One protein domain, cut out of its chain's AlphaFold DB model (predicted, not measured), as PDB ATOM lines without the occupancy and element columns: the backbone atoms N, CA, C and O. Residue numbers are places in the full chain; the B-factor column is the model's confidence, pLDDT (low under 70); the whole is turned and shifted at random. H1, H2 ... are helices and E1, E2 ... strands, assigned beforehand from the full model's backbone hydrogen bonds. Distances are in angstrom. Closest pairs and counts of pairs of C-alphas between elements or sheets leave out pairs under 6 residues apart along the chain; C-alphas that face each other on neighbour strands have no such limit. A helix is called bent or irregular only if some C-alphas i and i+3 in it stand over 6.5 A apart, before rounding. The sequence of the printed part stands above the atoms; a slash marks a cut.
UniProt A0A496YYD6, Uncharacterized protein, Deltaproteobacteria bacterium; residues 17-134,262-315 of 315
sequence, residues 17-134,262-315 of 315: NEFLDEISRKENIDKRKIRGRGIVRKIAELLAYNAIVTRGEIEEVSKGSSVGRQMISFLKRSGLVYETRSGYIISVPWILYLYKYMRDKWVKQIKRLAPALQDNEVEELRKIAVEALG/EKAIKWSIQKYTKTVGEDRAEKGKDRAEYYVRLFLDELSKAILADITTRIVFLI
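Overview. This is residues 17 to 134 and 262 to 315 of the 315 residues of an uncharacterized protein of Deltaproteobacteria bacterium (UniProt A0A496YYD6). A small sheet of three short strands, E1, E3 and E2, has helices H2 and H4 over one face, and the long, kinked H8 crosses both helices. H7 packs on H4 and H8, the bent H5 and H6 form a second group that grazes the sheet, H1 lies out at one end beyond the free residues 25 to 33, and residues 307 to 315 stick out. The printed part has 172 residues, with eight named helices and three named strands in the order H1 H2 E1 H3 H4 E2 E3 H5 H6 H7 H8; the sheet is antiparallel and the class mostly helix. The whole is compact, with a radius of gyration of the C-alphas of 17.2 A and spans of 53 by 50 by 31 A.

Arrangement. Start at H1, residues 17 to 26, close to but not clearly touching H2, residues 31 to 50; their closest C-alphas, Ser 24 and Ile 34, are 7.9 A apart. Next, E1, residues 52 to 54, H3, residues 55 to 62, H4, residues 66 to 77, and E2, residues 81 to 83, make a split strand-helix-strand unit, two strands running the same way with E3, residues 88 to 91, between them, and a right-handed crossover. H2 and H4 stand up from the same face of this sheet, two layers with helices on one face. See N 53 and O 89, 2.9 A apart, and, in the hairpin E2 and E3, N 82 and O 90, 2.8 A apart, within hydrogen-bond range. H5, residues 92 to 113, was assigned as one helix by its hydrogen bonds but is bent, with C-alphas 101 and 104 9.3 A apart; its arm H5a, residues 92 to 101, touches H6, residues 119 to 132, about perpendicular at 89 degrees, closest at C-alphas 96 and 129, 5.1 A. H3 only grazes the sheet with residues 55 to 58. H4, the hub, touches H7, residues 262 to 276, closest at C-alphas 77 and 272, 4.9 A. H8, residues 278 to 314, touches H2 with residues 291 to 303 alone, closest at C-alphas 299 and 48, 4.3 A, at a steep tilt of 51 degrees. Every O i to N i+4 pair is within range in H1, H2, H3, H4, H5a, H6 and H7, but 5 of 6 in H5b, residues 104 to 113, and 29 of 33 in H8.

Along the chain. Find C-alpha 17 at (204.569, 249.331, 139.270), where H1 begins. H2 runs 28.5 A, H6 20.1 A and H7 20.9 A. From C-alpha 278 at (206.319, 225.120, 169.400), H8 runs 50.4 A to C-alpha 314 at (174.847, 237.371, 132.054), with a kink of 66 degrees near residue 285.

Size, cuts and confidence. The farthest C-alphas, Asp 279 and Ile 315, are 54.5 A apart. Residues 135 to 261 are not printed; C-alphas 134 and 262 are 15.8 A apart across the cut. The links printed whole are tight. Look for pLDDT under 70 at residues 17 to 36 and 303 to 315.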
ATOM      1  N   ASN A  17     203.115 249.364 139.153       42.62
ATOM      2  CA  ASN A  17     204.569 249.331 139.270       42.62
ATOM      3  C   ASN A  17     205.143 250.687 139.718       42.62
ATOM      4  O   ASN A  17     206.029 250.710 140.568       42.62
ATOM      5  N   GLU A  18     204.600 251.805 139.228       43.59
ATOM      6  CA  GLU A  18     204.999 253.164 139.633       43.59
ATOM      7  C   GLU A  18     204.634 253.446 141.100       43.59
ATOM      8  O   GLU A  18     205.421 254.029 141.846       43.59
ATOM      9  N   PHE A  19     203.473 252.961 141.551       38.50
ATOM     10  CA  PHE A  19     203.037 253.090 142.947       38.50
ATOM     11  C   PHE A  19     203.912 252.287 143.917       38.50
ATOM     12  O   PHE A  19     204.255 252.753 145.007       38.50
ATOM     13  N   LEU A  20     204.304 251.073 143.517       42.28
ATOM     14  CA  LEU A  20     205.222 250.243 144.296       42.28
ATOM     15  C   LEU A  20     206.624 250.870 144.367       42.28
ATOM     16  O   LEU A  20     207.269 250.799 145.418       42.28
ATOM     17  N   ASP A  21     207.074 251.538 143.305       46.81
ATOM     18  CA  ASP A  21     208.339 252.277 143.290       46.81
ATOM     19  C   ASP A  21     208.304 253.539 144.175       46.81
ATOM     20  O   ASP A  21     209.298 253.848 144.839       46.81
ATOM     21  N   GLU A  22     207.170 254.238 144.280       44.16
ATOM     22  CA  GLU A  22     207.014 255.389 145.186       44.16
ATOM     23  C   GLU A  22     207.033 254.998 146.673       44.16
ATOM     24  O   GLU A  22     207.670 255.681 147.481       44.16
ATOM     25  N   ILE A  23     206.417 253.869 147.045       40.75
ATOM     26  CA  ILE A  23     206.507 253.312 148.410       40.75
ATOM     27  C   ILE A  23     207.959 252.928 148.736       40.75
ATOM     28  O   ILE A  23     208.450 253.192 149.834       40.75
ATOM     29  N   SER A  24     208.680 252.388 147.751       45.28
ATOM     30  CA  SER A  24     210.093 252.001 147.870       45.28
ATOM     31  C   SER A  24     211.046 253.188 148.065       45.28
ATOM     32  O   SER A  24     212.168 252.994 148.527       45.28
ATOM     33  N   ARG A  25     210.631 254.413 147.706       48.88
ATOM     34  CA  ARG A  25     211.413 255.645 147.920       48.88
ATOM     35  C   ARG A  25     211.185 256.277 149.295       48.88
ATOM     36  O   ARG A  25     212.053 257.015 149.752       48.88
ATOM     37  N   LYS A  26     210.043 256.018 149.945       45.50
ATOM     38  CA  LYS A  26     209.686 256.613 151.251       45.50
ATOM     39  C   LYS A  26     210.161 255.803 152.455       45.50
ATOM     40  O   LYS A  26     210.307 256.357 153.538       45.50
ATOM     41  N   GLU A  27     210.465 254.527 152.267       42.53
ATOM     42  CA  GLU A  27     211.068 253.673 153.284       42.53
ATOM     43  C   GLU A  27     212.350 253.065 152.705       42.53
ATOM     44  O   GLU A  27     212.371 252.645 151.553       42.53
ATOM     45  N   ASN A  28     213.426 252.998 153.493       44.91
ATOM     46  CA  ASN A  28     214.707 252.381 153.119       44.91
ATOM     47  C   ASN A  28     214.558 250.837 153.033       44.91
ATOM     48  O   ASN A  28     215.206 250.075 153.755       44.91
ATOM     49  N   ILE A  29     213.619 250.349 152.216       52.31
ATOM     50  CA  ILE A  29     213.270 248.936 152.085       52.31
ATOM     51  C   ILE A  29     214.216 248.298 151.073       52.31
ATOM     52  O   ILE A  29     214.252 248.646 149.895       52.31
ATOM     53  N   ASP A  30     214.959 247.298 151.538       60.00
ATOM     54  CA  ASP A  30     215.807 246.444 150.710       60.00
ATOM     55  C   ASP A  30     215.034 245.904 149.484       60.00
ATOM     56  O   ASP A  30     214.028 245.196 149.622       60.00
ATOM     57  N   LYS A  31     215.532 246.189 148.270       59.56
ATOM     58  CA  LYS A  31     214.963 245.733 146.985       59.56
ATOM     59  C   LYS A  31     214.722 244.216 146.951       59.56
ATOM     60  O   LYS A  31     213.802 243.750 146.275       59.56
ATOM     61  N   ARG A  32     215.497 243.425 147.708       57.81
ATOM     62  CA  ARG A  32     215.285 241.970 147.847       57.81
ATOM     63  C   ARG A  32     214.004 241.632 148.612       57.81
ATOM     64  O   ARG A  32     213.309 240.693 148.225       57.81
ATOM     65  N   LYS A  33     213.654 242.399 149.652       59.78
ATOM     66  CA  LYS A  33     212.403 242.230 150.412       59.78
ATOM     67  C   LYS A  33     211.183 242.588 149.562       59.78
ATOM     68  O   LYS A  33     210.206 241.846 149.592       59.78
ATOM     69  N   ILE A  34     211.264 243.653 148.761       60.94
ATOM     70  CA  ILE A  34     210.196 244.058 147.826       60.94
ATOM     71  C   ILE A  34     209.967 242.965 146.775       60.94
ATOM     72  O   ILE A  34     208.846 242.485 146.608       60.94
ATOM     73  N   ARG A  35     211.043 242.482 146.138       62.97
ATOM     74  CA  ARG A  35     210.967 241.388 145.157       62.97
ATOM     75  C   ARG A  35     210.412 240.096 145.771       62.97
ATOM     76  O   ARG A  35     209.601 239.424 145.142       62.97
ATOM     77  N   GLY A  36     210.809 239.768 147.002       66.19
ATOM     78  CA  GLY A  36     210.275 238.630 147.751       66.19
ATOM     79  C   GLY A  36     208.776 238.755 148.031       66.19
ATOM     80  O   GLY A  36     208.034 237.819 147.752       66.19
ATOM     81  N   ARG A  37     208.309 239.920 148.505       72.44
ATOM     82  CA  ARG A  37     206.876 240.190 148.727       72.44
ATOM     83  C   ARG A  37     206.063 240.088 147.432       72.44
ATOM     84  O   ARG A  37     204.991 239.493 147.454       72.44
ATOM     85  N   GLY A  38     206.600 240.583 146.315       79.88
ATOM     86  CA  GLY A  38     205.968 240.460 144.998       79.88
ATOM     87  C   GLY A  38     205.804 239.007 144.535       79.88
ATOM     88  O   GLY A  38     204.743 238.644 144.040       79.88
ATOM     89  N   ILE A  39     206.813 238.153 144.747       83.50
ATOM     90  CA  ILE A  39     206.725 236.715 144.422       83.50
ATOM     91  C   ILE A  39     205.657 236.023 145.275       83.50
ATOM     92  O   ILE A  39     204.844 235.275 144.743       83.50
ATOM     93  N   VAL A  40     205.644 236.282 146.587       86.50
ATOM     94  CA  VAL A  40     204.656 235.693 147.510       86.50
ATOM     95  C   VAL A  40     203.240 236.073 147.084       86.50
ATOM     96  O   VAL A  40     202.373 235.208 147.014       86.50
ATOM     97  N   ARG A  41     203.006 237.348 146.758       86.69
ATOM     98  CA  ARG A  41     201.694 237.815 146.305       86.69
ATOM     99  C   ARG A  41     201.251 237.134 145.012       86.69
ATOM    100  O   ARG A  41     200.145 236.617 144.973       86.69
ATOM    101  N   LYS A  42     202.129 237.027 144.012       87.62
ATOM    102  CA  LYS A  42     201.810 236.321 142.759       87.62
ATOM    103  C   LYS A  42     201.482 234.844 142.975       87.62
ATOM    104  O   LYS A  42     200.612 234.311 142.303       87.62
ATOM    105  N   ILE A  43     202.159 234.178 143.913       88.94
ATOM    106  CA  ILE A  43     201.837 232.790 144.274       88.94
ATOM    107  C   ILE A  43     200.478 232.709 144.983       88.94
ATOM    108  O   ILE A  43     199.707 231.795 144.697       88.94
ATOM    109  N   ALA A  44     200.176 233.648 145.889       88.56
ATOM    110  CA  ALA A  44     198.869 233.725 146.543       88.56
ATOM    111  C   ALA A  44     197.751 233.919 145.512       88.56
ATOM    112  O   ALA A  44     196.794 233.155 145.531       88.56
ATOM    113  N   GLU A  45     197.915 234.873 144.592       86.94
ATOM    114  CA  GLU A  45     197.004 235.125 143.472       86.94
ATOM    115  C   GLU A  45     196.836 233.860 142.618       86.94
ATOM    116  O   GLU A  45     195.720 233.395 142.412       86.94
ATOM    117  N   LEU A  46     197.928 233.218 142.199       88.12
ATOM    118  CA  LEU A  46     197.855 232.007 141.381       88.12
ATOM    119  C   LEU A  46     197.041 230.890 142.065       88.12
ATOM    120  O   LEU A  46     196.150 230.303 141.454       88.12
ATOM    121  N   LEU A  47     197.305 230.620 143.347       88.81
ATOM    122  CA  LEU A  47     196.578 229.608 144.124       88.81
ATOM    123  C   LEU A  47     195.117 229.994 144.386       88.81
ATOM    124  O   LEU A  47     194.240 229.126 144.421       88.81
ATOM    125  N   ALA A  48     194.862 231.283 144.604       85.69
ATOM    126  CA  ALA A  48     193.539 231.827 144.858       85.69
ATOM    127  C   ALA A  48     192.639 231.738 143.623       85.69
ATOM    128  O   ALA A  48     191.480 231.355 143.758       85.69
ATOM    129  N   TYR A  49     193.162 232.033 142.432       81.88
ATOM    130  CA  TYR A  49     192.373 232.078 141.200       81.88
ATOM    131  C   TYR A  49     192.250 230.718 140.501       81.88
ATOM    132  O   TYR A  49     191.195 230.428 139.942       81.88
ATOM    133  N   ASN A  50     193.272 229.857 140.559       80.56
ATOM    134  CA  ASN A  50     193.283 228.632 139.749       80.56
ATOM    135  C   ASN A  50     192.786 227.371 140.468       80.56
ATOM    136  O   ASN A  50     192.577 226.356 139.809       80.56
ATOM    137  N   ALA A  51     192.541 227.421 141.785       83.00
ATOM    138  CA  ALA A  51     192.176 226.297 142.668       83.00
ATOM    139  C   ALA A  51     193.206 225.152 142.756       83.00
ATOM    140  O   ALA A  51     193.491 224.657 143.851       83.00
ATOM    141  N   ILE A  52     193.779 224.761 141.622       90.06
ATOM    142  CA  ILE A  52     194.841 223.789 141.431       90.06
ATOM    143  C   ILE A  52     195.929 224.441 140.584       90.06
ATOM    144  O   ILE A  52     195.642 225.040 139.552       90.06
ATOM    145  N   VAL A  53     197.176 224.288 141.009       91.31
ATOM    146  CA  VAL A  53     198.361 224.710 140.257       91.31
ATOM    147  C   VAL A  53     199.384 223.586 140.272       91.31
ATOM    148  O   VAL A  53     199.393 222.748 141.171       91.31
ATOM    149  N   THR A  54     200.274 223.549 139.300       90.12
ATOM    150  CA  THR A  54     201.408 222.625 139.262       90.12
ATOM    151  C   THR A  54     202.625 223.226 139.964       90.12
ATOM    152  O   THR A  54     202.777 224.445 140.079       90.12
ATOM    153  N   ARG A  55     203.553 222.370 140.410       85.19
ATOM    154  CA  ARG A  55     204.874 222.829 140.877       85.19
ATOM    155  C   ARG A  55     205.602 223.684 139.837       85.19
ATOM    156  O   ARG A  55     206.227 224.666 140.223       85.19
ATOM    157  N   GLY A  56     205.485 223.337 138.554       84.56
ATOM    158  CA  GLY A  56     206.113 224.080 137.459       84.56
ATOM    159  C   GLY A  56     205.650 225.535 137.399       84.56
ATOM    160  O   GLY A  56     206.481 226.437 137.338       84.56
ATOM    161  N   GLU A  57     204.345 225.784 137.539       86.00
ATOM    162  CA  GLU A  57     203.797 227.149 137.559       86.00
ATOM    163  C   GLU A  57     204.301 227.959 138.769       86.00
ATOM    164  O   GLU A  57     204.637 229.138 138.653       86.00
ATOM    165  N   ILE A  58     204.431 227.324 139.940       86.56
ATOM    166  CA  ILE A  58     205.021 227.971 141.123       86.56
ATOM    167  C   ILE A  58     206.503 228.293 140.903       86.56
ATOM    168  O   ILE A  58     206.980 229.366 141.295       86.56
ATOM    169  N   GLU A  59     207.251 227.379 140.289       85.50
ATOM    170  CA  GLU A  59     208.667 227.567 139.975       85.50
ATOM    171  C   GLU A  59     208.876 228.719 138.988       85.50
ATOM    172  O   GLU A  59     209.741 229.568 139.230       85.50
ATOM    173  N   GLU A  60     208.029 228.819 137.967       85.06
ATOM    174  CA  GLU A  60     208.042 229.896 136.978       85.06
ATOM    175  C   GLU A  60     207.793 231.268 137.623       85.06
ATOM    176  O   GLU A  60     208.600 232.192 137.464       85.06
ATOM    177  N   VAL A  61     206.746 231.391 138.450       84.19
ATOM    178  CA  VAL A  61     206.443 232.632 139.188       84.19
ATOM    179  C   VAL A  61     207.581 233.001 140.141       84.19
ATOM    180  O   VAL A  61     207.938 234.176 140.289       84.19
ATOM    181  N   SER A  62     208.182 232.001 140.788       79.31
ATOM    182  CA  SER A  62     209.273 232.216 141.737       79.31
ATOM    183  C   SER A  62     210.622 232.512 141.073       79.31
ATOM    184  O   SER A  62     211.521 233.008 141.758       79.31
ATOM    185  N   LYS A  63     210.786 232.236 139.769       80.00
ATOM    186  CA  LYS A  63     212.059 232.326 139.029       80.00
ATOM    187  C   LYS A  63     213.216 231.632 139.767       80.00
ATOM    188  O   LYS A  63     214.302 232.195 139.900       80.00
ATOM    189  N   GLY A  64     212.952 230.452 140.336       71.94
ATOM    190  CA  GLY A  64     213.919 229.675 141.127       71.94
ATOM    191  C   GLY A  64     214.174 230.191 142.552       71.94
ATOM    192  O   GLY A  64     215.016 229.646 143.272       71.94
ATOM    193  N   SER A  65     213.454 231.224 143.003       78.38
ATOM    194  CA  SER A  65     213.570 231.752 144.365       78.38
ATOM    195  C   SER A  65     213.108 230.736 145.413       78.38
ATOM    196  O   SER A  65     212.040 230.130 145.309       78.38
ATOM    197  N   SER A  66     213.867 230.608 146.505       82.19
ATOM    198  CA  SER A  66     213.487 229.770 147.650       82.19
ATOM    199  C   SER A  66     212.225 230.263 148.368       82.19
ATOM    200  O   SER A  66     211.593 229.484 149.079       82.19
ATOM    201  N   VAL A  67     211.826 231.520 148.149       83.31
ATOM    202  CA  VAL A  67     210.643 232.143 148.762       83.31
ATOM    203  C   VAL A  67     209.358 231.399 148.400       83.31
ATOM    204  O   VAL A  67     208.535 231.166 149.281       83.31
ATOM    205  N   GLY A  68     209.203 230.964 147.144       82.44
ATOM    206  CA  GLY A  68     208.015 230.216 146.725       82.44
ATOM    207  C   GLY A  68     207.906 228.874 147.443       82.44
ATOM    208  O   GLY A  68     206.892 228.579 148.072       82.44
ATOM    209  N   ARG A  69     209.005 228.108 147.474       85.19
ATOM    210  CA  ARG A  69     209.082 226.842 148.224       85.19
ATOM    211  C   ARG A  69     208.801 227.029 149.714       85.19
ATOM    212  O   ARG A  69     208.123 226.200 150.318       85.19
ATOM    213  N   GLN A  70     209.307 228.110 150.308       87.88
ATOM    214  CA  GLN A  70     209.020 228.443 151.702       87.88
ATOM    215  C   GLN A  70     207.528 228.704 151.899       87.88
ATOM    216  O   GLN A  70     206.927 228.049 152.744       87.88
ATOM    217  N   MET A  71     206.919 229.584 151.101       90.81
ATOM    218  CA  MET A  71     205.493 229.901 151.190       90.81
ATOM    219  C   MET A  71     204.614 228.653 151.060       90.81
ATOM    220  O   MET A  71     203.774 228.423 151.925       90.81
ATOM    221  N   ILE A  72     204.844 227.810 150.048       92.50
ATOM    222  CA  ILE A  72     204.088 226.558 149.876       92.50
ATOM    223  C   ILE A  72     204.277 225.629 151.080       92.50
ATOM    224  O   ILE A  72     203.309 225.059 151.579       92.50
ATOM    225  N   SER A  73     205.501 225.511 151.599       91.62
ATOM    226  CA  SER A  73     205.776 224.718 152.801       91.62
ATOM    227  C   SER A  73     205.006 225.234 154.022       91.62
ATOM    228  O   SER A  73     204.422 224.432 154.754       91.62
ATOM    229  N   PHE A  74     204.950 226.557 154.223       92.88
ATOM    230  CA  PHE A  74     204.152 227.176 155.284       92.88
ATOM    231  C   PHE A  74     202.666 226.890 155.097       92.88
ATOM    232  O   PHE A  74     202.057 226.311 155.990       92.88
ATOM    233  N   LEU A  75     202.097 227.208 153.932       94.25
ATOM    234  CA  LEU A  75     200.673 227.002 153.662       94.25
ATOM    235  C   LEU A  75     200.266 225.528 153.797       94.25
ATOM    236  O   LEU A  75     199.187 225.241 154.315       94.25
ATOM    237  N   LYS A  76     201.137 224.592 153.399       95.00
ATOM    238  CA  LYS A  76     200.903 223.151 153.560       95.00
ATOM    239  C   LYS A  76     200.819 222.763 155.032       95.00
ATOM    240  O   LYS A  76     199.893 222.076 155.448       95.00
ATOM    241  N   ARG A  77     201.764 223.243 155.841       94.25
ATOM    242  CA  ARG A  77     201.802 222.989 157.291       94.25
ATOM    243  C   ARG A  77     200.677 223.706 158.043       94.25
ATOM    244  O   ARG A  77     200.230 223.209 159.069       94.25
ATOM    245  N   SER A  78     200.187 224.823 157.514       92.75
ATOM    246  CA  SER A  78     198.994 225.520 158.002       92.75
ATOM    247  C   SER A  78     197.681 224.857 157.561       92.75
ATOM    248  O   SER A  78     196.613 225.267 158.002       92.75
ATOM    249  N   GLY A  79     197.737 223.837 156.695       92.12
ATOM    250  CA  GLY A  79     196.566 223.129 156.172       92.12
ATOM    251  C   GLY A  79     195.719 223.932 155.185       92.12
ATOM    252  O   GLY A  79     194.532 223.651 155.056       92.12
ATOM    253  N   LEU A  80     196.312 224.920 154.513       94.62
ATOM    254  CA  LEU A  80     195.645 225.767 153.516       94.62
ATOM    255  C   LEU A  80     195.891 225.309 152.079       94.62
ATOM    256  O   LEU A  80     195.102 225.619 151.190       94.62
ATOM    257  N   VAL A  81     196.956 224.544 151.853       95.69
ATOM    258  CA  VAL A  81     197.194 223.853 150.584       95.69
ATOM    259  C   VAL A  81     197.545 222.397 150.838       95.69
ATOM    260  O   VAL A  81     198.107 222.047 151.876       95.69
ATOM    261  N   TYR A  82     197.241 221.557 149.864       94.12
ATOM    262  CA  TYR A  82     197.645 220.166 149.819       94.12
ATOM    263  C   TYR A  82     198.490 219.928 148.574       94.12
ATOM    264  O   TYR A  82     198.225 220.483 147.513       94.12
ATOM    265  N   GLU A  83     199.531 219.120 148.713       93.56
ATOM    266  CA  GLU A  83     200.454 218.812 147.633       93.56
ATOM    267  C   GLU A  83     200.350 217.325 147.308       93.56
ATOM    268  O   GLU A  83     200.682 216.476 148.134       93.56
ATOM    269  N   THR A  84     199.865 217.041 146.106       91.94
ATOM    270  CA  THR A  84     199.663 215.695 145.565       91.94
ATOM    271  C   THR A  84     200.998 215.060 145.162       91.94
ATOM    272  O   THR A  84     201.993 215.755 144.918       91.94
ATOM    273  N   ARG A  85     201.026 213.732 145.024       88.19
ATOM    274  CA  ARG A  85     202.189 213.004 144.485       88.19
ATOM    275  C   ARG A  85     202.384 213.310 143.006       88.19
ATOM    276  O   ARG A  85     203.520 213.391 142.548       88.19
ATOM    277  N   SER A  86     201.283 213.562 142.304       85.69
ATOM    278  CA  SER A  86     201.249 213.988 140.905       85.69
ATOM    279  C   SER A  86     201.777 215.416 140.668       85.69
ATOM    280  O   SER A  86     201.798 215.887 139.536       85.69
ATOM    281  N   GLY A  87     202.236 216.122 141.711       88.31
ATOM    282  CA  GLY A  87     202.892 217.428 141.580       88.31
ATOM    283  C   GLY A  87     201.940 218.624 141.514       88.31
ATOM    284  O   GLY A  87     202.395 219.750 141.297       88.31
ATOM    285  N   TYR A  88     200.643 218.407 141.733       92.31
ATOM    286  CA  TYR A  88     199.660 219.468 141.937       92.31
ATOM    287  C   TYR A  88     199.690 219.995 143.368       92.31
ATOM    288  O   TYR A  88     199.754 219.222 144.326       92.31
ATOM    289  N   ILE A  89     199.564 221.308 143.496       94.12
ATOM    290  CA  ILE A  89     199.310 222.041 144.726       94.12
ATOM    291  C   ILE A  89     197.868 222.538 144.642       94.12
ATOM    292  O   ILE A  89     197.501 223.290 143.742       94.12
ATOM    293  N   ILE A  90     197.041 222.084 145.573       93.75
ATOM    294  CA  ILE A  90     195.602 222.316 145.581       93.75
ATOM    295  C   ILE A  90     195.247 223.146 146.807       93.75
ATOM    296  O   ILE A  90     195.644 222.823 147.927       93.75
ATOM    297  N   SER A  91     194.478 224.209 146.605       93.50
ATOM    298  CA  SER A  91     193.936 225.026 147.689       93.50
ATOM    299  C   SER A  91     192.889 224.238 148.484       93.50
ATOM    300  O   SER A  91     191.855 223.841 147.949       93.50
ATOM    301  N   VAL A  92     193.134 224.033 149.782       94.56
ATOM    302  CA  VAL A  92     192.173 223.394 150.701       94.56
ATOM    303  C   VAL A  92     190.856 224.170 150.787       94.56
ATOM    304  O   VAL A  92     189.805 223.532 150.713       94.56
ATOM    305  N   PRO A  93     190.859 225.515 150.861       91.31
ATOM    306  CA  PRO A  93     189.630 226.292 150.749       91.31
ATOM    307  C   PRO A  93     188.804 225.979 149.492       91.31
ATOM    308  O   PRO A  93     187.584 225.842 149.577       91.31
ATOM    309  N   TRP A  94     189.452 225.798 148.335       89.94
ATOM    310  CA  TRP A  94     188.761 225.415 147.102       89.94
ATOM    311  C   TRP A  94     188.230 223.984 147.147       89.94
ATOM    312  O   TRP A  94     187.110 223.747 146.702       89.94
ATOM    313  N   ILE A  95     188.977 223.034 147.717       91.12
ATOM    314  CA  ILE A  95     188.469 221.669 147.935       91.12
ATOM    315  C   ILE A  95     187.196 221.724 148.780       91.12
ATOM    316  O   ILE A  95     186.197 221.107 148.418       91.12
ATOM    317  N   LEU A  96     187.216 222.486 149.874       90.69
ATOM    318  CA  LEU A  96     186.083 222.626 150.781       90.69
ATOM    319  C   LEU A  96     184.873 223.269 150.089       90.69
ATOM    320  O   LEU A  96     183.763 222.745 150.193       90.69
ATOM    321  N   TYR A  97     185.097 224.343 149.323       86.06
ATOM    322  CA  TYR A  97     184.081 224.967 148.469       86.06
ATOM    323  C   TYR A  97     183.455 223.938 147.517       86.06
ATOM    324  O   TYR A  97     182.237 223.751 147.495       86.06
ATOM    325  N   LEU A  98     184.283 223.229 146.746       87.38
ATOM    326  CA  LEU A  98     183.817 222.271 145.745       87.38
ATOM    327  C   LEU A  98     183.046 221.126 146.409       87.38
ATOM    328  O   LEU A  98     181.954 220.784 145.957       87.38
ATOM    329  N   TYR A  99     183.580 220.579 147.500       88.25
ATOM    330  CA  TYR A  99     182.976 219.483 148.251       88.25
ATOM    331  C   TYR A  99     181.588 219.852 148.793       88.25
ATOM    332  O   TYR A  99     180.633 219.102 148.586       88.25
ATOM    333  N   LYS A 100     181.443 221.028 149.420       84.62
ATOM    334  CA  LYS A 100     180.164 221.474 149.995       84.62
ATOM    335  C   LYS A 100     179.129 221.860 148.939       84.62
ATOM    336  O   LYS A 100     177.955 221.521 149.082       84.62
ATOM    337  N   TYR A 101     179.541 222.559 147.882       77.69
ATOM    338  CA  TYR A 101     178.596 223.220 146.974       77.69
ATOM    339  C   TYR A 101     178.341 222.464 145.677       77.69
ATOM    340  O   TYR A 101     177.250 222.564 145.117       77.69
ATOM    341  N   MET A 102     179.304 221.680 145.191       78.38
ATOM    342  CA  MET A 102     179.121 220.915 143.954       78.38
ATOM    343  C   MET A 102     178.588 219.500 144.189       78.38
ATOM    344  O   MET A 102     178.270 218.828 143.202       78.38
ATOM    345  N   ARG A 103     178.447 219.061 145.456       77.06
ATOM    346  CA  ARG A 103     178.000 217.707 145.842       77.06
ATOM    347  C   ARG A 103     178.680 216.666 144.946       77.06
ATOM    348  O   ARG A 103     179.862 216.796 144.665       77.06
ATOM    349  N   ASP A 104     177.954 215.711 144.379       78.81
ATOM    350  CA  ASP A 104     178.504 214.601 143.583       78.81
ATOM    351  C   ASP A 104     179.330 215.023 142.348       78.81
ATOM    352  O   ASP A 104     180.069 214.219 141.781       78.81
ATOM    353  N   LYS A 105     179.254 216.292 141.919       86.69
ATOM    354  CA  LYS A 105     180.007 216.811 140.766       86.69
ATOM    355  C   LYS A 105     181.407 217.319 141.122       86.69
ATOM    356  O   LYS A 105     182.183 217.584 140.201       86.69
ATOM    357  N   TRP A 106     181.754 217.445 142.405       89.38
ATOM    358  CA  TRP A 106     183.034 218.029 142.830       89.38
ATOM    359  C   TRP A 106     184.241 217.238 142.300       89.38
ATOM    360  O   TRP A 106     185.195 217.831 141.798       89.38
ATOM    361  N   VAL A 107     184.156 215.902 142.298       89.88
ATOM    362  CA  VAL A 107     185.210 215.017 141.769       89.88
ATOM    363  C   VAL A 107     185.426 215.248 140.276       89.88
ATOM    364  O   VAL A 107     186.562 215.375 139.825       89.88
ATOM    365  N   LYS A 108     184.338 215.351 139.500       89.94
ATOM    366  CA  LYS A 108     184.413 215.628 138.058       89.94
ATOM    367  C   LYS A 108     185.093 216.972 137.792       89.94
ATOM    368  O   LYS A 108     185.886 217.076 136.861       89.94
ATOM    369  N   GLN A 109     184.800 217.983 138.608       88.81
ATOM    370  CA  GLN A 109     185.419 219.301 138.488       88.81
ATOM    371  C   GLN A 109     186.915 219.266 138.827       88.81
ATOM    372  O   GLN A 109     187.712 219.800 138.060       88.81
ATOM    373  N   ILE A 110     187.305 218.598 139.917       88.56
ATOM    374  CA  ILE A 110     188.717 218.411 140.286       88.56
ATOM    375  C   ILE A 110     189.472 217.676 139.177       88.56
ATOM    376  O   ILE A 110     190.502 218.166 138.732       88.56
ATOM    377  N   LYS A 111     188.946 216.555 138.664       89.62
ATOM    378  CA  LYS A 111     189.592 215.806 137.573       89.62
ATOM    379  C   LYS A 111     189.666 216.587 136.262       89.62
ATOM    380  O   LYS A 111     190.565 216.356 135.466       89.62
ATOM    381  N   ARG A 112     188.752 217.531 136.025       89.19
ATOM    382  CA  ARG A 112     188.846 218.440 134.874       89.19
ATOM    383  C   ARG A 112     190.021 219.412 135.015       89.19
ATOM    384  O   ARG A 112     190.654 219.725 134.016       89.19
ATOM    385  N   LEU A 113     190.279 219.896 136.229       87.25
ATOM    386  CA  LEU A 113     191.372 220.825 136.533       87.25
ATOM    387  C   LEU A 113     192.725 220.108 136.703       87.25
ATOM    388  O   LEU A 113     193.760 220.666 136.363       87.25
ATOM    389  N   ALA A 114     192.712 218.863 137.179       89.69
ATOM    390  CA  ALA A 114     193.880 218.003 137.357       89.69
ATOM    391  C   ALA A 114     193.635 216.615 136.733       89.69
ATOM    392  O   ALA A 114     193.313 215.664 137.449       89.69
ATOM    393  N   PRO A 115     193.782 216.469 135.402       89.00
ATOM    394  CA  PRO A 115     193.471 215.217 134.705       89.00
ATOM    395  C   PRO A 115     194.338 214.028 135.118       89.00
ATOM    396  O   PRO A 115     193.885 212.890 135.037       89.00
ATOM    397  N   ALA A 116     195.570 214.279 135.574       90.12
ATOM    398  CA  ALA A 116     196.493 213.233 136.011       90.12
ATOM    399  C   ALA A 116     196.280 212.792 137.471       90.12
ATOM    400  O   ALA A 116     197.011 211.932 137.956       90.12
ATOM    401  N   LEU A 117     195.307 213.375 138.182       89.94
ATOM    402  CA  LEU A 117     195.035 213.046 139.576       89.94
ATOM    403  C   LEU A 117     194.470 211.622 139.698       89.94
ATOM    404  O   LEU A 117     193.442 211.288 139.099       89.94
ATOM    405  N   GLN A 118     195.130 210.792 140.501       90.38
ATOM    406  CA  GLN A 118     194.725 209.403 140.715       90.38
ATOM    407  C   GLN A 118     193.529 209.294 141.680       90.38
ATOM    408  O   GLN A 118     193.273 210.187 142.488       90.38
ATOM    409  N   ASP A 119     192.786 208.183 141.630       90.06
ATOM    410  CA  ASP A 119     191.587 207.987 142.468       90.06
ATOM    411  C   ASP A 119     191.892 207.953 143.973       90.06
ATOM    412  O   ASP A 119     191.123 208.470 144.782       90.06
ATOM    413  N   ASN A 120     193.038 207.396 144.360       92.50
ATOM    414  CA  ASN A 120     193.519 207.437 145.742       92.50
ATOM    415  C   ASN A 120     193.818 208.875 146.203       92.50
ATOM    416  O   ASN A 120     193.483 209.225 147.331       92.50
ATOM    417  N   GLU A 121     194.389 209.719 145.338       92.38
ATOM    418  CA  GLU A 121     194.634 211.133 145.630       92.38
ATOM    419  C   GLU A 121     193.309 211.888 145.784       92.38
ATOM    420  O   GLU A 121     193.170 212.678 146.713       92.38
ATOM    421  N   VAL A 122     192.298 211.600 144.953       91.69
ATOM    422  CA  VAL A 122     190.938 212.153 145.120       91.69
ATOM    423  C   VAL A 122     190.352 211.797 146.491       91.69
ATOM    424  O   VAL A 122     189.746 212.651 147.141       91.69
ATOM    425  N   GLU A 123     190.538 210.561 146.956       91.88
ATOM    426  CA  GLU A 123     190.064 210.140 148.277       91.88
ATOM    427  C   GLU A 123     190.840 210.829 149.414       91.88
ATOM    428  O   GLU A 123     190.256 211.179 150.440       91.88
ATOM    429  N   GLU A 124     192.133 211.115 149.230       93.38
ATOM    430  CA  GLU A 124     192.889 211.969 150.155       93.38
ATOM    431  C   GLU A 124     192.323 213.401 150.198       93.38
ATOM    432  O   GLU A 124     192.117 213.937 151.290       93.38
ATOM    433  N   LEU A 125     191.964 213.996 149.051       93.38
ATOM    434  CA  LEU A 125     191.295 215.308 149.019       93.38
ATOM    435  C   LEU A 125     189.953 215.281 149.755       93.38
ATOM    436  O   LEU A 125     189.614 216.236 150.455       93.38
ATOM    437  N   ARG A 126     189.195 214.183 149.637       93.12
ATOM    438  CA  ARG A 126     187.938 214.007 150.373       93.12
ATOM    439  C   ARG A 126     188.177 214.020 151.881       93.12
ATOM    440  O   ARG A 126     187.461 214.722 152.588       93.12
ATOM    441  N   LYS A 127     189.180 213.287 152.373       94.12
ATOM    442  CA  LYS A 127     189.532 213.278 153.805       94.12
ATOM    443  C   LYS A 127     189.881 214.678 154.301       94.12
ATOM    444  O   LYS A 127     189.369 215.097 155.330       94.12
ATOM    445  N   ILE A 128     190.662 215.428 153.524       93.00
ATOM    446  CA  ILE A 128     191.023 216.815 153.843       93.00
ATOM    447  C   ILE A 128     189.784 217.712 153.924       93.00
ATOM    448  O   ILE A 128     189.678 218.525 154.842       93.00
ATOM    449  N   ALA A 129     188.838 217.559 152.993       91.56
ATOM    450  CA  ALA A 129     187.580 218.300 153.021       91.56
ATOM    451  C   ALA A 129     186.781 217.992 154.295       91.56
ATOM    452  O   ALA A 129     186.338 218.912 154.975       91.56
ATOM    453  N   VAL A 130     186.651 216.706 154.638       92.88
ATOM    454  CA  VAL A 130     185.928 216.236 155.829       92.88
ATOM    455  C   VAL A 130     186.580 216.743 157.117       92.88
ATOM    456  O   VAL A 130     185.878 217.212 158.003       92.88
ATOM    457  N   GLU A 131     187.910 216.721 157.211       91.19
ATOM    458  CA  GLU A 131     188.650 217.274 158.354       91.19
ATOM    459  C   GLU A 131     188.490 218.793 158.506       91.19
ATOM    460  O   GLU A 131     188.638 219.327 159.606       91.19
ATOM    461  N   ALA A 132     188.237 219.502 157.405       89.38
ATOM    462  CA  ALA A 132     188.027 220.944 157.415       89.38
ATOM    463  C   ALA A 132     186.582 221.340 157.777       89.38
ATOM    464  O   ALA A 132     186.350 222.509 158.094       89.38
ATOM    465  N   LEU A 133     185.629 220.400 157.789       89.75
ATOM    466  CA  LEU A 133     184.266 220.651 158.270       89.75
ATOM    467  C   LEU A 133     184.261 220.956 159.776       89.75
ATOM    468  O   LEU A 133     185.034 220.409 160.558       89.75
ATOM    469  N   GLY A 134     183.388 221.866 160.193       85.69
ATOM    470  CA  GLY A 134     183.284 222.398 161.549       85.69
ATOM    471  C   GLY A 134     184.378 223.402 161.930       85.69
ATOM    472  O   GLY A 134     184.327 223.973 163.023       85.69
ATOM    473  N   GLU A 262     189.953 236.282 161.056       87.06
ATOM    474  CA  GLU A 262     190.909 236.169 162.165       87.06
ATOM    475  C   GLU A 262     190.872 234.791 162.827       87.06
ATOM    476  O   GLU A 262     191.912 234.237 163.195       87.06
ATOM    477  N   LYS A 263     189.686 234.188 162.965       89.75
ATOM    478  CA  LYS A 263     189.557 232.813 163.464       89.75
ATOM    479  C   LYS A 263     190.161 231.796 162.494       89.75
ATOM    480  O   LYS A 263     190.812 230.860 162.958       89.75
ATOM    481  N   ALA A 264     189.991 231.970 161.183       91.06
ATOM    482  CA  ALA A 264     190.609 231.115 160.168       91.06
ATOM    483  C   ALA A 264     192.139 231.253 160.154       91.06
ATOM    484  O   ALA A 264     192.845 230.241 160.088       91.06
ATOM    485  N   ILE A 265     192.660 232.473 160.310       91.62
ATOM    486  CA  ILE A 265     194.095 232.739 160.458       91.62
ATOM    487  C   ILE A 265     194.618 232.041 161.716       91.62
ATOM    488  O   ILE A 265     195.536 231.228 161.629       91.62
ATOM    489  N   LYS A 266     193.996 232.270 162.881       92.25
ATOM    490  CA  LYS A 266     194.401 231.641 164.151       92.25
ATOM    491  C   LYS A 266     194.365 230.119 164.085       92.25
ATOM    492  O   LYS A 266     195.322 229.480 164.512       92.25
ATOM    493  N   TRP A 267     193.307 229.540 163.520       94.06
ATOM    494  CA  TRP A 267     193.197 228.095 163.306       94.06
ATOM    495  C   TRP A 267     194.333 227.563 162.421       94.06
ATOM    496  O   TRP A 267     194.972 226.567 162.761       94.06
ATOM    497  N   SER A 268     194.651 228.268 161.333       94.12
ATOM    498  CA  SER A 268     195.744 227.902 160.424       94.12
ATOM    499  C   SER A 268     197.105 227.955 161.125       94.12
ATOM    500  O   SER A 268     197.931 227.057 160.958       94.12
ATOM    501  N   ILE A 269     197.334 228.974 161.960       94.44
ATOM    502  CA  ILE A 269     198.557 229.103 162.761       94.44
ATOM    503  C   ILE A 269     198.643 228.019 163.837       94.44
ATOM    504  O   ILE A 269     199.704 227.431 164.012       94.44
ATOM    505  N   GLN A 270     197.541 227.670 164.503       93.94
ATOM    506  CA  GLN A 270     197.511 226.540 165.440       93.94
ATOM    507  C   GLN A 270     197.862 225.219 164.746       93.94
ATOM    508  O   GLN A 270     198.637 224.423 165.281       93.94
ATOM    509  N   LYS A 271     197.346 224.996 163.529       93.44
ATOM    510  CA  LYS A 271     197.665 223.812 162.719       93.44
ATOM    511  C   LYS A 271     199.140 223.790 162.312       93.44
ATOM    512  O   LYS A 271     199.788 222.749 162.435       93.44
ATOM    513  N   TYR A 272     199.692 224.945 161.937       94.38
ATOM    514  CA  TYR A 272     201.123 225.109 161.693       94.38
ATOM    515  C   TYR A 272     201.947 224.745 162.932       94.38
ATOM    516  O   TYR A 272     202.812 223.873 162.840       94.38
ATOM    517  N   THR A 273     201.634 225.329 164.094       93.94
ATOM    518  CA  THR A 273     202.337 225.074 165.360       93.94
ATOM    519  C   THR A 273     202.313 223.599 165.738       93.94
ATOM    520  O   THR A 273     203.363 223.024 166.021       93.94
ATOM    521  N   LYS A 274     201.147 222.946 165.643       94.06
ATOM    522  CA  LYS A 274     201.009 221.505 165.897       94.06
ATOM    523  C   LYS A 274     201.864 220.658 164.946       94.06
ATOM    524  O   LYS A 274     202.380 219.622 165.348       94.06
ATOM    525  N   THR A 275     202.020 221.094 163.698       92.94
ATOM    526  CA  THR A 275     202.760 220.352 162.665       92.94
ATOM    527  C   THR A 275     204.276 220.500 162.798       92.94
ATOM    528  O   THR A 275     205.008 219.557 162.499       92.94
ATOM    529  N   VAL A 276     204.779 221.672 163.207       91.50
ATOM    530  CA  VAL A 276     206.233 221.937 163.267       91.50
ATOM    531  C   VAL A 276     206.840 221.884 164.669       91.50
ATOM    532  O   VAL A 276     208.067 221.834 164.767       91.50
ATOM    533  N   GLY A 277     206.013 221.882 165.718       93.12
ATOM    534  CA  GLY A 277     206.424 222.010 167.120       93.12
ATOM    535  C   GLY A 277     206.602 223.470 167.556       93.12
ATOM    536  O   GLY A 277     206.960 224.327 166.745       93.12
ATOM    537  N   GLU A 278     206.370 223.755 168.841       90.75
ATOM    538  CA  GLU A 278     206.319 225.120 169.400       90.75
ATOM    539  C   GLU A 278     207.603 225.927 169.139       90.75
ATOM    540  O   GLU A 278     207.537 227.029 168.593       90.75
ATOM    541  N   ASP A 279     208.778 225.339 169.379       86.19
ATOM    542  CA  ASP A 279     210.075 226.016 169.208       86.19
ATOM    543  C   ASP A 279     210.344 226.488 167.770       86.19
ATOM    544  O   ASP A 279     210.962 227.530 167.524       86.19
ATOM    545  N   ARG A 280     209.915 225.693 166.781       84.75
ATOM    546  CA  ARG A 280     210.045 226.044 165.358       84.75
ATOM    547  C   ARG A 280     208.930 226.977 164.912       84.75
ATOM    548  O   ARG A 280     209.142 227.764 163.986       84.75
ATOM    549  N   ALA A 281     207.762 226.875 165.539       87.38
ATOM    550  CA  ALA A 281     206.632 227.728 165.242       87.38
ATOM    551  C   ALA A 281     206.938 229.179 165.609       87.38
ATOM    552  O   ALA A 281     206.758 230.052 164.763       87.38
ATOM    553  N   GLU A 282     207.508 229.418 166.791       88.62
ATOM    554  CA  GLU A 282     207.801 230.766 167.285       88.62
ATOM    555  C   GLU A 282     208.759 231.528 166.354       88.62
ATOM    556  O   GLU A 282     208.513 232.673 165.987       88.62
ATOM    557  N   LYS A 283     209.790 230.853 165.825       83.69
ATOM    558  CA  LYS A 283     210.749 231.448 164.869       83.69
ATOM    559  C   LYS A 283     210.144 231.788 163.498       83.69
ATOM    560  O   LYS A 283     210.747 232.534 162.722       83.69
ATOM    561  N   GLY A 284     209.009 231.180 163.147       82.81
ATOM    562  CA  GLY A 284     208.360 231.298 161.838       82.81
ATOM    563  C   GLY A 284     206.990 231.974 161.865       82.81
ATOM    564  O   GLY A 284     206.387 232.119 160.803       82.81
ATOM    565  N   LYS A 285     206.510 232.371 163.046       83.62
ATOM    566  CA  LYS A 285     205.132 232.795 163.303       83.62
ATOM    567  C   LYS A 285     204.708 233.986 162.453       83.62
ATOM    568  O   LYS A 285     203.759 233.856 161.690       83.62
ATOM    569  N   ASP A 286     205.473 235.075 162.476       84.75
ATOM    570  CA  ASP A 286     205.151 236.296 161.720       84.75
ATOM    571  C   ASP A 286     205.062 236.038 160.210       84.75
ATOM    572  O   ASP A 286     204.202 236.572 159.509       84.75
ATOM    573  N   ARG A 287     205.949 235.180 159.689       87.25
ATOM    574  CA  ARG A 287     205.943 234.792 158.272       87.25
ATOM    575  C   ARG A 287     204.751 233.908 157.936       87.25
ATOM    576  O   ARG A 287     204.124 234.126 156.902       87.25
ATOM    577  N   ALA A 288     204.445 232.934 158.789       85.81
ATOM    578  CA  ALA A 288     203.280 232.080 158.621       85.81
ATOM    579  C   ALA A 288     201.993 232.915 158.636       85.81
ATOM    580  O   ALA A 288     201.173 232.771 157.735       85.81
ATOM    581  N   GLU A 289     201.852 233.836 159.590       89.06
ATOM    582  CA  GLU A 289     200.691 234.720 159.706       89.06
ATOM    583  C   GLU A 289     200.544 235.628 158.486       89.06
ATOM    584  O   GLU A 289     199.464 235.697 157.900       89.06
ATOM    585  N   TYR A 290     201.641 236.239 158.033       89.75
ATOM    586  CA  TYR A 290     201.645 237.041 156.813       89.75
ATOM    587  C   TYR A 290     201.199 236.235 155.582       89.75
ATOM    588  O   TYR A 290     200.344 236.697 154.828       89.75
ATOM    589  N   TYR A 291     201.734 235.025 155.372       92.75
ATOM    590  CA  TYR A 291     201.377 234.196 154.213       92.75
ATOM    591  C   TYR A 291     199.941 233.686 154.267       92.75
ATOM    592  O   TYR A 291     199.262 233.692 153.245       92.75
ATOM    593  N   VAL A 292     199.481 233.262 155.443       92.81
ATOM    594  CA  VAL A 292     198.103 232.814 155.660       92.81
ATOM    595  C   VAL A 292     197.132 233.954 155.356       92.81
ATOM    596  O   VAL A 292     196.220 233.775 154.553       92.81
ATOM    597  N   ARG A 293     197.357 235.134 155.943       91.62
ATOM    598  CA  ARG A 293     196.498 236.307 155.746       91.62
ATOM    599  C   ARG A 293     196.456 236.732 154.283       91.62
ATOM    600  O   ARG A 293     195.375 236.919 153.740       91.62
ATOM    601  N   LEU A 294     197.619 236.838 153.641       89.88
ATOM    602  CA  LEU A 294     197.711 237.205 152.229       89.88
ATOM    603  C   LEU A 294     196.983 236.200 151.329       89.88
ATOM    604  O   LEU A 294     196.272 236.602 150.417       89.88
ATOM    605  N   PHE A 295     197.133 234.900 151.587       92.44
ATOM    606  CA  PHE A 295     196.458 233.878 150.793       92.44
ATOM    607  C   PHE A 295     194.932 233.927 150.945       92.44
ATOM    608  O   PHE A 295     194.223 233.872 149.944       92.44
ATOM    609  N   LEU A 296     194.423 234.063 152.173       89.88
ATOM    610  CA  LEU A 296     192.984 234.176 152.420       89.88
ATOM    611  C   LEU A 296     192.395 235.470 151.824       89.88
ATOM    612  O   LEU A 296     191.284 235.447 151.297       89.88
ATOM    613  N   ASP A 297     193.147 236.574 151.839       85.69
ATOM    614  CA  ASP A 297     192.751 237.835 151.199       85.69
ATOM    615  C   ASP A 297     192.689 237.727 149.663       85.69
ATOM    616  O   ASP A 297     191.726 238.176 149.040       85.69
ATOM    617  N   GLU A 298     193.668 237.079 149.027       86.19
ATOM    618  CA  GLU A 298     193.627 236.856 147.574       86.19
ATOM    619  C   GLU A 298     192.520 235.873 147.171       86.19
ATOM    620  O   GLU A 298     191.840 236.084 146.166       86.19
ATOM    621  N   LEU A 299     192.267 234.841 147.980       85.00
ATOM    622  CA  LEU A 299     191.160 233.908 147.761       85.00
ATOM    623  C   LEU A 299     189.802 234.619 147.767       85.00
ATOM    624  O   LEU A 299     188.959 234.358 146.909       85.00
ATOM    625  N   SER A 300     189.614 235.550 148.702       76.62
ATOM    626  CA  SER A 300     188.439 236.420 148.751       76.62
ATOM    627  C   SER A 300     188.229 237.171 147.430       76.62
ATOM    628  O   SER A 300     187.129 237.175 146.873       76.62
ATOM    629  N   LYS A 301     189.292 237.786 146.899       74.94
ATOM    630  CA  LYS A 301     189.231 238.559 145.648       74.94
ATOM    631  C   LYS A 301     188.935 237.672 144.441       74.94
ATOM    632  O   LYS A 301     188.140 238.062 143.591       74.94
ATOM    633  N   ALA A 302     189.529 236.482 144.380       74.25
ATOM    634  CA  ALA A 302     189.353 235.553 143.268       74.25
ATOM    635  C   ALA A 302     187.900 235.094 143.087       74.25
ATOM    636  O   ALA A 302     187.373 235.111 141.973       74.25
ATOM    637  N   ILE A 303     187.228 234.731 144.185       67.06
ATOM    638  CA  ILE A 303     185.817 234.318 144.153       67.06
ATOM    639  C   ILE A 303     184.927 235.489 143.710       67.06
ATOM    640  O   ILE A 303     184.017 235.305 142.899       67.06
ATOM    641  N   LEU A 304     185.209 236.702 144.203       64.69
ATOM    642  CA  LEU A 304     184.483 237.906 143.801       64.69
ATOM    643  C   LEU A 304     184.660 238.202 142.305       64.69
ATOM    644  O   LEU A 304     183.683 238.536 141.634       64.69
ATOM    645  N   ALA A 305     185.877 238.059 141.777       64.69
ATOM    646  CA  ALA A 305     186.171 238.278 140.366       64.69
ATOM    647  C   ALA A 305     185.420 237.287 139.460       64.69
ATOM    648  O   ALA A 305     184.710 237.741 138.568       64.69
ATOM    649  N   ASP A 306     185.479 235.971 139.718       60.50
ATOM    650  CA  ASP A 306     184.749 234.959 138.920       60.50
ATOM    651  C   ASP A 306     183.244 235.258 138.866       60.50
ATOM    652  O   ASP A 306     182.620 235.186 137.805       60.50
ATOM    653  N   ILE A 307     182.651 235.659 139.992       53.72
ATOM    654  CA  ILE A 307     181.215 235.941 140.044       53.72
ATOM    655  C   ILE A 307     180.880 237.286 139.400       53.72
ATOM    656  O   ILE A 307     179.912 237.350 138.645       53.72
ATOM    657  N   THR A 308     181.693 238.325 139.598       54.53
ATOM    658  CA  THR A 308     181.526 239.612 138.901       54.53
ATOM    659  C   THR A 308     181.606 239.419 137.390       54.53
ATOM    660  O   THR A 308     180.752 239.911 136.661       54.53
ATOM    661  N   THR A 309     182.569 238.631 136.910       54.78
ATOM    662  CA  THR A 309     182.700 238.273 135.496       54.78
ATOM    663  C   THR A 309     181.452 237.549 134.988       54.78
ATOM    664  O   THR A 309     180.904 237.933 133.960       54.78
ATOM    665  N   ARG A 310     180.930 236.556 135.721       49.75
ATOM    666  CA  ARG A 310     179.671 235.883 135.349       49.75
ATOM    667  C   ARG A 310     178.477 236.832 135.337       49.75
ATOM    668  O   ARG A 310     177.631 236.676 134.472       49.75
ATOM    669  N   ILE A 311     178.394 237.779 136.272       45.72
ATOM    670  CA  ILE A 311     177.334 238.797 136.307       45.72
ATOM    671  C   ILE A 311     177.417 239.678 135.060       45.72
ATOM    672  O   ILE A 311     176.421 239.818 134.360       45.72
ATOM    673  N   VAL A 312     178.603 240.207 134.750       44.69
ATOM    674  CA  VAL A 312     178.833 241.070 133.580       44.69
ATOM    675  C   VAL A 312     178.529 240.347 132.265       44.69
ATOM    676  O   VAL A 312     178.049 240.986 131.344       44.69
ATOM    677  N   PHE A 313     178.771 239.036 132.171       42.94
ATOM    678  CA  PHE A 313     178.466 238.242 130.971       42.94
ATOM    679  C   PHE A 313     177.043 237.655 130.927       42.94
ATOM    680  O   PHE A 313     176.681 237.027 129.932       42.94
ATOM    681  N   LEU A 314     176.257 237.787 132.002       36.50
ATOM    682  CA  LEU A 314     174.847 237.371 132.054       36.50
ATOM    683  C   LEU A 314     173.873 238.538 131.829       36.50
ATOM    684  O   LEU A 314     172.701 238.279 131.554       36.50
ATOM    685  N   ILE A 315     174.347 239.777 131.988       35.59
ATOM    686  CA  ILE A 315     173.669 241.019 131.588       35.59
ATOM    687  C   ILE A 315     173.955 241.263 130.106       35.59
ATOM    688  O   ILE A 315     172.994 241.611 129.387       35.59
TER     689      ILE A 315